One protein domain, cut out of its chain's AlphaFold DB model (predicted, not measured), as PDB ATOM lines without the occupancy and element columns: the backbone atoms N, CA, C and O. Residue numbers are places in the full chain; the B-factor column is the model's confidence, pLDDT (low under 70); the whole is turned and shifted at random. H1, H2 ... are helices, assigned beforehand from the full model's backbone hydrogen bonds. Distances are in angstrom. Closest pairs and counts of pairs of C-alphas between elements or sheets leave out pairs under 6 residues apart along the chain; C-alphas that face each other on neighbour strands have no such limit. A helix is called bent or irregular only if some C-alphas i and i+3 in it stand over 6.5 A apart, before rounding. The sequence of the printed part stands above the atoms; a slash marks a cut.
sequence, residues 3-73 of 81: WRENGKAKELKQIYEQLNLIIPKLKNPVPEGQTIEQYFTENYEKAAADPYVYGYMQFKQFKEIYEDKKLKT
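Overview. This is residues 3 to 73 of the 81 residues of an uncharacterized protein of Chryseobacterium sp. 39-10 (UniProt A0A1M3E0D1). Two long helices, H1 and H3, cross at a steep angle while running opposite ways, and the shorter H2 folds back with H3 as a helical hairpin at the other side of H3. H3 is the middle part, between H1 and H2, which stay apart; the link of residues 26 to 35 joins them. The printed part has 71 residues with three named helices, in the order H1, H2, H3, and no named strand; its class is all helix. It is only just loose, close to compact, with a radius of gyration of the C-alphas of 13.5 A, and its C-alphas span 36 by 26 by 21 A.

Arrangement. H1, residues 9 to 25, touches H3, residues 51 to 67, and the closest C-alphas are those of Tyr 16 and Lys 63, 6.4 A apart. The two run opposite ways at a steep tilt of 47 degrees, with their centres 10.4 A apart. H1 has a kink of 26 degrees near residue 18. It is irregular, but only just: C-alphas 21 and 24 are 6.50 A apart. H2, residues 36 to 49, is apart from H1. H2 is irregular too, with C-alphas 42 and 45 8.8 A apart. H2 touches H3, which meets it with residues 53 to 57 alone; the closest C-alphas are those of Ala 48 and Tyr 54, 5.3 A apart. H2 and H3 form a helical hairpin, running opposite ways at a steep tilt of 37 degrees, only just past shallow. In H3 every O i to N i+4 pair is within hydrogen-bond range; in H1 10 of 13 are, and in H2 8 of 10.

Along the chain. Residues 3 to 8 come before H1, which begins with C-alpha 9 at (135.446, 113.797, 167.932) and measures 25.2 A from first to last C-alpha. H2 begins with C-alpha 36 at (115.544, 127.614, 158.882) and measures 16.2 A. H3 measures 23.9 A and ends with C-alpha 67 at (123.512, 117.411, 168.851). Residues 68 to 73 follow H3.

Size, cuts and confidence. The C-alphas farthest apart are those of Gly 7 and Glu 32, at 37.8 A, while the first and last printed C-alphas, those of Trp 3 and Thr 73, are 10.0 A apart. The link from H1 to H2, of 10 residues, is short, and the link from H2 to H3, of 1 residue, is tight; no link is long. The printed part has no cut. The mean pLDDT of the printed part is 90.9, and no printed residue is under 70.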
ATOM      1  N   TRP A   3     132.660 112.594 160.078       86.62
ATOM      2  CA  TRP A   3     133.714 112.969 161.032       86.62
ATOM      3  C   TRP A   3     133.652 112.157 162.337       86.62
ATOM      4  O   TRP A   3     134.691 111.776 162.874       86.62
ATOM      5  N   ARG A   4     132.445 111.821 162.819       85.00
ATOM      6  CA  ARG A   4     132.275 110.970 164.008       85.00
ATOM      7  C   ARG A   4     132.812 109.558 163.779       85.00
ATOM      8  O   ARG A   4     133.431 108.997 164.672       85.00
ATOM      9  N   GLU A   5     132.607 109.008 162.584       87.44
ATOM     10  CA  GLU A   5     133.057 107.658 162.216       87.44
ATOM     11  C   GLU A   5     134.573 107.570 161.990       87.44
ATOM     12  O   GLU A   5     135.130 106.479 162.011       87.44
ATOM     13  N   ASN A   6     135.241 108.709 161.787       89.38
ATOM     14  CA  ASN A   6     136.671 108.791 161.471       89.38
ATOM     15  C   ASN A   6     137.501 109.369 162.632       89.38
ATOM     16  O   ASN A   6     138.561 109.953 162.420       89.38
ATOM     17  N   GLY A   7     137.009 109.245 163.869       90.69
ATOM     18  CA  GLY A   7     137.767 109.611 165.070       90.69
ATOM     19  C   GLY A   7     137.972 111.115 165.281       90.69
ATOM     20  O   GLY A   7     138.761 111.503 166.137       90.69
ATOM     21  N   LYS A   8     137.246 111.981 164.562       94.00
ATOM     22  CA  LYS A   8     137.373 113.453 164.641       94.00
ATOM     23  C   LYS A   8     136.545 114.091 165.756       94.00
ATOM     24  O   LYS A   8     136.073 115.220 165.644       94.00
ATOM     25  N   ALA A   9     136.313 113.354 166.842       91.69
ATOM     26  CA  ALA A   9     135.446 113.797 167.932       91.69
ATOM     27  C   ALA A   9     135.982 115.051 168.642       91.69
ATOM     28  O   ALA A   9     135.194 115.908 169.042       91.69
ATOM     29  N   LYS A  10     137.310 115.180 168.767       95.25
ATOM     30  CA  LYS A  10     137.954 116.339 169.398       95.25
ATOM     31  C   LYS A  10     137.716 117.609 168.584       95.25
ATOM     32  O   LYS A  10     137.261 118.603 169.140       95.25
ATOM     33  N   GLU A  11     137.975 117.559 167.282       94.62
ATOM     34  CA  GLU A  11     137.795 118.691 166.374       94.62
ATOM     35  C   GLU A  11     136.317 119.094 166.282       94.62
ATOM     36  O   GLU A  11     135.990 120.275 166.361       94.62
ATOM     37  N   LEU A  12     135.400 118.119 166.216       93.56
ATOM     38  CA  LEU A  12     133.959 118.391 166.238       93.56
ATOM     39  C   LEU A  12     133.516 119.115 167.515       93.56
ATOM     40  O   LEU A  12     132.719 120.048 167.442       93.56
ATOM     41  N   LYS A  13     134.034 118.696 168.676       95.62
ATOM     42  CA  LYS A  13     133.740 119.347 169.957       95.62
ATOM     43  C   LYS A  13     134.263 120.785 169.983       95.62
ATOM     44  O   LYS A  13     133.531 121.673 170.400       95.62
ATOM     45  N   GLN A  14     135.481 121.021 169.492       96.62
ATOM     46  CA  GLN A  14     136.063 122.366 169.424       96.62
ATOM     47  C   GLN A  14     135.234 123.307 168.542       96.62
ATOM     48  O   GLN A  14     134.948 124.431 168.949       96.62
ATOM     49  N   ILE A  15     134.798 122.839 167.367       95.12
ATOM     50  CA  ILE A  15     133.910 123.615 166.489       95.12
ATOM     51  C   ILE A  15     132.599 123.917 167.222       95.12
ATOM     52  O   ILE A  15     132.185 125.069 167.288       95.12
ATOM     53  N   TYR A  16     131.969 122.910 167.832       96.19
ATOM     54  CA  TYR A  16     130.723 123.090 168.581       96.19
ATOM     55  C   TYR A  16     130.840 124.138 169.703       96.19
ATOM     56  O   TYR A  16     129.976 125.005 169.840       96.19
ATOM     57  N   GLU A  17     131.924 124.098 170.480       97.25
ATOM     58  CA  GLU A  17     132.194 125.065 171.548       97.25
ATOM     59  C   GLU A  17     132.351 126.490 171.001       97.25
ATOM     60  O   GLU A  17     131.772 127.424 171.555       97.25
ATOM     61  N   GLN A  18     133.054 126.659 169.878       96.00
ATOM     62  CA  GLN A  18     133.169 127.957 169.211       96.00
ATOM     63  C   GLN A  18     131.814 128.462 168.701       96.00
ATOM     64  O   GLN A  18     131.472 129.629 168.897       96.00
ATOM     65  N   LEU A  19     131.003 127.591 168.098       95.50
ATOM     66  CA  LEU A  19     129.685 127.969 167.589       95.50
ATOM     67  C   LEU A  19     128.725 128.404 168.702       95.50
ATOM     68  O   LEU A  19     127.938 129.326 168.488       95.50
ATOM     69  N   ASN A  20     128.827 127.827 169.902       95.19
ATOM     70  CA  ASN A  20     128.057 128.281 171.064       95.19
ATOM     71  C   ASN A  20     128.388 129.719 171.494       95.19
ATOM     72  O   ASN A  20     127.547 130.371 172.107       95.19
ATOM     73  N   LEU A  21     129.571 130.232 171.146       95.44
ATOM     74  CA  LEU A  21     129.973 131.618 171.402       95.44
ATOM     75  C   LEU A  21     129.621 132.565 170.244       95.44
ATOM     76  O   LEU A  21     129.436 133.763 170.466       95.44
ATOM     77  N   ILE A  22     129.568 132.046 169.012       92.56
ATOM     78  CA  ILE A  22     129.361 132.832 167.788       92.56
ATOM     79  C   ILE A  22     127.875 133.008 167.477       92.56
ATOM     80  O   ILE A  22     127.440 134.134 167.253       92.56
ATOM     81  N   ILE A  23     127.088 131.926 167.481       92.50
ATOM     82  CA  ILE A  23     125.675 131.950 167.063       92.50
ATOM     83  C   ILE A  23     124.853 133.011 167.818       92.50
ATOM     84  O   ILE A  23     124.129 133.743 167.148       92.50
ATOM     85  N   PRO A  24     124.977 133.187 169.152       92.19
ATOM     86  CA  PRO A  24     124.213 134.214 169.870       92.19
ATOM     87  C   PRO A  24     124.536 135.657 169.454       92.19
ATOM     88  O   PRO A  24     123.762 136.563 169.745       92.19
ATOM     89  N   LYS A  25     125.685 135.888 168.804       92.50
ATOM     90  CA  LYS A  25     126.103 137.206 168.302       92.50
ATOM     91  C   LYS A  25     125.594 137.486 166.888       92.50
ATOM     92  O   LYS A  25     125.677 138.620 166.428       92.50
ATOM     93  N   LEU A  26     125.113 136.462 166.188       89.31
ATOM     94  CA  LEU A  26     124.542 136.596 164.858       89.31
ATOM     95  C   LEU A  26     123.053 136.918 164.980       89.31
ATOM     96  O   LEU A  26     122.328 136.309 165.766       89.31
ATOM     97  N   LYS A  27     122.582 137.873 164.178       89.81
ATOM     98  CA  LYS A  27     121.156 138.185 164.095       89.81
ATOM     99  C   LYS A  27     120.433 137.002 163.452       89.81
ATOM    100  O   LYS A  27     120.816 136.595 162.360       89.81
ATOM    101  N   ASN A  28     119.389 136.483 164.101       89.56
ATOM    102  CA  ASN A  28     118.539 135.456 163.505       89.56
ATOM    103  C   ASN A  28     117.823 136.041 162.266       89.56
ATOM    104  O   ASN A  28     117.049 136.987 162.428       89.56
ATOM    105  N   PRO A  29     118.085 135.531 161.047       88.75
ATOM    106  CA  PRO A  29     117.469 136.034 159.825       88.75
ATOM    107  C   PRO A  29     116.100 135.402 159.546       88.75
ATOM    108  O   PRO A  29     115.399 135.860 158.648       88.75
ATOM    109  N   VAL A  30     115.723 134.360 160.297       89.12
ATOM    110  CA  VAL A  30     114.492 133.596 160.085       89.12
ATOM    111  C   VAL A  30     113.320 134.286 160.792       89.12
ATOM    112  O   VAL A  30     113.398 134.491 162.009       89.12
ATOM    113  N   PRO A  31     112.244 134.638 160.065       90.81
ATOM    114  CA  PRO A  31     111.019 135.174 160.650       90.81
ATOM    115  C   PRO A  31     110.388 134.230 161.679       90.81
ATOM    116  O   PRO A  31     110.530 133.009 161.600       90.81
ATOM    117  N   GLU A  32     109.641 134.788 162.632       90.50
ATOM    118  CA  GLU A  32     108.863 133.977 163.571       90.50
ATOM    119  C   GLU A  32     107.859 133.079 162.831       90.50
ATOM    120  O   GLU A  32     107.208 133.502 161.877       90.50
ATOM    121  N   GLY A  33     107.739 131.824 163.271       90.25
ATOM    122  CA  GLY A  33     106.840 130.832 162.671       90.25
ATOM    123  C   GLY A  33     107.398 130.090 161.450       90.25
ATOM    124  O   GLY A  33     106.765 129.134 161.007       90.25
ATOM    125  N   GLN A  34     108.577 130.466 160.944       90.69
ATOM    126  CA  GLN A  34     109.249 129.778 159.838       90.69
ATOM    127  C   GLN A  34     110.418 128.917 160.340       90.69
ATOM    128  O   GLN A  34     111.100 129.272 161.304       90.69
ATOM    129  N   THR A  35     110.676 127.778 159.689       88.56
ATOM    130  CA  THR A  35     111.898 126.997 159.952       88.56
ATOM    131  C   THR A  35     113.093 127.543 159.164       88.56
ATOM    132  O   THR A  35     112.937 128.253 158.168       88.56
ATOM    133  N   ILE A  36     114.316 127.201 159.585       87.00
ATOM    134  CA  ILE A  36     115.544 127.614 158.882       87.00
ATOM    135  C   ILE A  36     115.553 127.067 157.450       87.00
ATOM    136  O   ILE A  36     115.938 127.778 156.524       87.00
ATOM    137  N   GLU A  37     115.098 125.830 157.258       87.44
ATOM    138  CA  GLU A  37     115.028 125.166 155.957       87.44
ATOM    139  C   GLU A  37     114.030 125.849 155.023       87.44
ATOM    140  O   GLU A  37     114.341 126.056 153.849       87.44
ATOM    141  N   GLN A  38     112.855 126.227 155.539       90.12
ATOM    142  CA  GLN A  38     111.850 126.969 154.778       90.12
ATOM    143  C   GLN A  38     112.401 128.328 154.340       90.12
ATOM    144  O   GLN A  38     112.422 128.626 153.147       90.12
ATOM    145  N   TYR A  39     112.949 129.100 155.284       90.94
ATOM    146  CA  TYR A  39     113.525 130.409 154.983       90.94
ATOM    147  C   TYR A  39     114.663 130.311 153.960       90.94
ATOM    148  O   TYR A  39     114.713 131.096 153.013       90.94
ATOM    149  N   PHE A  40     115.555 129.327 154.113       88.50
ATOM    150  CA  PHE A  40     116.672 129.121 153.194       88.50
ATOM    151  C   PHE A  40     116.219 128.697 151.797       88.50
ATOM    152  O   PHE A  40     116.768 129.184 150.814       88.50
ATOM    153  N   THR A  41     115.211 127.831 151.696       89.31
ATOM    154  CA  THR A  41     114.669 127.387 150.402       89.31
ATOM    155  C   THR A  41     114.036 128.551 149.645       89.31
ATOM    156  O   THR A  41     114.277 128.724 148.454       89.31
ATOM    157  N   GLU A  42     113.263 129.382 150.341       92.81
ATOM    158  CA  GLU A  42     112.556 130.520 149.746       92.81
ATOM    159  C   GLU A  42     113.482 131.696 149.402       92.81
ATOM    160  O   GLU A  42     113.185 132.476 148.498       92.81
ATOM    161  N   ASN A  43     114.606 131.841 150.112       90.69
ATOM    162  CA  ASN A  43     115.481 133.010 150.015       90.69
ATOM    163  C   ASN A  43     116.915 132.663 149.598       90.69
ATOM    164  O   ASN A  43     117.806 133.480 149.818       90.69
ATOM    165  N   TYR A  44     117.147 131.487 149.005       86.62
ATOM    166  CA  TYR A  44     118.484 130.915 148.797       86.62
ATOM    167  C   TYR A  44     119.502 131.911 148.228       86.62
ATOM    168  O   TYR A  44     120.561 132.103 148.819       86.62
ATOM    169  N   GLU A  45     119.178 132.602 147.131       90.38
ATOM    170  CA  GLU A  45     120.102 133.557 146.500       90.38
ATOM    171  C   GLU A  45     120.457 134.732 147.420       90.38
ATOM    172  O   GLU A  45     121.623 135.106 147.537       90.38
ATOM    173  N   LYS A  46     119.467 135.291 148.127       89.06
ATOM    174  CA  LYS A  46     119.674 136.410 149.060       89.06
ATOM    175  C   LYS A  46     120.437 135.964 150.302       89.06
ATOM    176  O   LYS A  46     121.339 136.657 150.760       89.06
ATOM    177  N   ALA A  47     120.084 134.795 150.826       87.38
ATOM    178  CA  ALA A  47     120.721 134.198 151.983       87.38
ATOM    179  C   ALA A  47     122.177 133.809 151.708       87.38
ATOM    180  O   ALA A  47     123.012 133.958 152.591       87.38
ATOM    181  N   ALA A  48     122.485 133.338 150.497       86.88
ATOM    182  CA  ALA A  48     123.841 132.999 150.073       86.88
ATOM    183  C   ALA A  48     124.703 134.236 149.773       86.88
ATOM    184  O   ALA A  48     125.924 134.171 149.910       86.88
ATOM    185  N   ALA A  49     124.089 135.355 149.373       92.19
ATOM    186  CA  ALA A  49     124.794 136.605 149.099       92.19
ATOM    187  C   ALA A  49     125.224 137.356 150.374       92.19
ATOM    188  O   ALA A  49     126.227 138.069 150.346       92.19
ATOM    189  N   ASP A  50     124.493 137.202 151.486       92.38
ATOM    190  CA  ASP A  50     124.866 137.784 152.779       92.38
ATOM    191  C   ASP A  50     125.665 136.770 153.627       92.38
ATOM    192  O   ASP A  50     125.104 135.779 154.108       92.38
ATOM    193  N   PRO A  51     126.965 137.010 153.882       90.19
ATOM    194  CA  PRO A  51     127.806 136.078 154.627       90.19
ATOM    195  C   PRO A  51     127.369 135.886 156.086       90.19
ATOM    196  O   PRO A  51     127.646 134.831 156.662       90.19
ATOM    197  N   TYR A  52     126.683 136.855 156.703       91.12
ATOM    198  CA  TYR A  52     126.177 136.712 158.071       91.12
ATOM    199  C   TYR A  52     124.960 135.791 158.120       91.12
ATOM    200  O   TYR A  52     124.866 134.946 159.012       91.12
ATOM    201  N   VAL A  53     124.059 135.925 157.145       91.12
ATOM    202  CA  VAL A  53     122.883 135.056 156.997       91.12
ATOM    203  C   VAL A  53     123.329 133.638 156.665       91.12
ATOM    204  O   VAL A  53     122.962 132.696 157.370       91.12
ATOM    205  N   TYR A  54     124.196 133.493 155.660       90.44
ATOM    206  CA  TYR A  54     124.744 132.199 155.275       90.44
ATOM    207  C   TYR A  54     125.507 131.540 156.431       90.44
ATOM    208  O   TYR A  54     125.289 130.368 156.739       90.44
ATOM    209  N   GLY A  55     126.352 132.304 157.131       91.50
ATOM    210  CA  GLY A  55     127.086 131.831 158.304       91.50
ATOM    211  C   GLY A  55     126.158 131.348 159.419       91.50
ATOM    212  O   GLY A  55     126.337 130.240 159.923       91.50
ATOM    213  N   TYR A  56     125.122 132.124 159.760       92.81
ATOM    214  CA  TYR A  56     124.119 131.719 160.749       92.81
ATOM    215  C   TYR A  56     123.486 130.366 160.396       92.81
ATOM    216  O   TYR A  56     123.392 129.486 161.253       92.81
ATOM    217  N   MET A  57     123.113 130.176 159.127       90.62
ATOM    218  CA  MET A  57     122.500 128.938 158.638       90.62
ATOM    219  C   MET A  57     123.446 127.743 158.736       90.62
ATOM    220  O   MET A  57     123.081 126.721 159.319       90.62
ATOM    221  N   GLN A  58     124.671 127.877 158.222       91.19
ATOM    222  CA  GLN A  58     125.668 126.802 158.250       91.19
ATOM    223  C   GLN A  58     126.014 126.395 159.689       91.19
ATOM    224  O   GLN A  58     126.101 125.208 160.013       91.19
ATOM    225  N   PHE A  59     126.160 127.369 160.589       94.31
ATOM    226  CA  PHE A  59     126.484 127.108 161.989       94.31
ATOM    227  C   PHE A  59     125.335 126.439 162.742       94.31
ATOM    228  O   PHE A  59     125.572 125.501 163.507       94.31
ATOM    229  N   LYS A  60     124.091 126.878 162.518       92.56
ATOM    230  CA  LYS A  60     122.912 126.245 163.121       92.56
ATOM    231  C   LYS A  60     122.722 124.817 162.621       92.56
ATOM    232  O   LYS A  60     122.573 123.926 163.455       92.56
ATOM    233  N   GLN A  61     122.864 124.587 161.315       90.31
ATOM    234  CA  GLN A  61     122.807 123.249 160.730       90.31
ATOM    235  C   GLN A  61     123.881 122.328 161.328       90.31
ATOM    236  O   GLN A  61     123.582 121.204 161.736       90.31
ATOM    237  N   PHE A  62     125.132 122.795 161.436       92.94
ATOM    238  CA  PHE A  62     126.183 122.011 162.087       92.94
ATOM    239  C   PHE A  62     125.819 121.684 163.537       92.94
ATOM    240  O   PHE A  62     125.973 120.537 163.957       92.94
ATOM    241  N   LYS A  63     125.358 122.680 164.307       93.25
ATOM    242  CA  LYS A  63     125.013 122.512 165.723       93.25
ATOM    243  C   LYS A  63     123.929 121.449 165.904       93.25
ATOM    244  O   LYS A  63     124.107 120.540 166.711       93.25
ATOM    245  N   GLU A  64     122.874 121.515 165.100       91.56
ATOM    246  CA  GLU A  64     121.770 120.550 165.097       91.56
ATOM    247  C   GLU A  64     122.258 119.142 164.746       91.56
ATOM    248  O   GLU A  64     122.010 118.195 165.493       91.56
ATOM    249  N   ILE A  65     123.058 118.999 163.684       90.62
ATOM    250  CA  ILE A  65     123.661 117.712 163.307       90.62
ATOM    251  C   ILE A  65     124.572 117.179 164.418       90.62
ATOM    252  O   ILE A  65     124.607 115.972 164.671       90.62
ATOM    253  N   TYR A  66     125.337 118.051 165.082       92.06
ATOM    254  CA  TYR A  66     126.251 117.680 166.160       92.06
ATOM    255  C   TYR A  66     125.514 117.203 167.423       92.06
ATOM    256  O   TYR A  66     125.997 116.293 168.117       92.06
ATOM    257  N   GLU A  67     124.357 117.781 167.716       92.31
ATOM    258  CA  GLU A  67     123.512 117.411 168.851       92.31
ATOM    259  C   GLU A  67     122.694 116.150 168.552       92.31
ATOM    260  O   GLU A  67     122.568 115.286 169.424       92.31
ATOM    261  N   ASP A  68     122.257 115.961 167.306       90.88
ATOM    262  CA  ASP A  68     121.510 114.775 166.906       90.88
ATOM    263  C   ASP A  68     122.406 113.519 166.874       90.88
ATOM    264  O   ASP A  68     123.301 113.335 166.033       90.88
ATOM    265  N   LYS A  69     122.174 112.627 167.842       83.06
ATOM    266  CA  LYS A  69     122.853 111.327 167.973       83.06
ATOM    267  C   LYS A  69     122.136 110.189 167.244       83.06
ATOM    268  O   LYS A  69     122.685 109.095 167.185       83.06
ATOM    269  N   LYS A  70     120.943 110.433 166.697       87.38
ATOM    270  CA  LYS A  70     120.113 109.445 165.994       87.38
ATOM    271  C   LYS A  70     120.325 109.462 164.479       87.38
ATOM    272  O   LYS A  70     119.832 108.569 163.793       87.38
ATOM    273  N   LEU A  71     121.058 110.447 163.950       83.81
ATOM    274  CA  LEU A  71     121.372 110.522 162.523       83.81
ATOM    275  C   LEU A  71     122.082 109.259 162.031       83.81
ATOM    276  O   LEU A  71     123.145 108.887 162.539       83.81
ATOM    277  N   LYS A  72     121.522 108.673 160.970       84.56
ATOM    278  CA  LYS A  72     122.134 107.574 160.221       84.56
ATOM    279  C   LYS A  72     123.544 107.953 159.762       84.56
ATOM    280  O   LYS A  72     123.840 109.109 159.430       84.56
ATOM    281  N   THR A  73     124.441 106.975 159.751       82.00
ATOM    282  CA  THR A  73     125.769 107.166 159.169       82.00
ATOM    283  C   THR A  73     125.691 107.228 157.648       82.00
ATOM    284  O   THR A  73     124.698 106.822 157.043       82.00
TER     285      THR A  73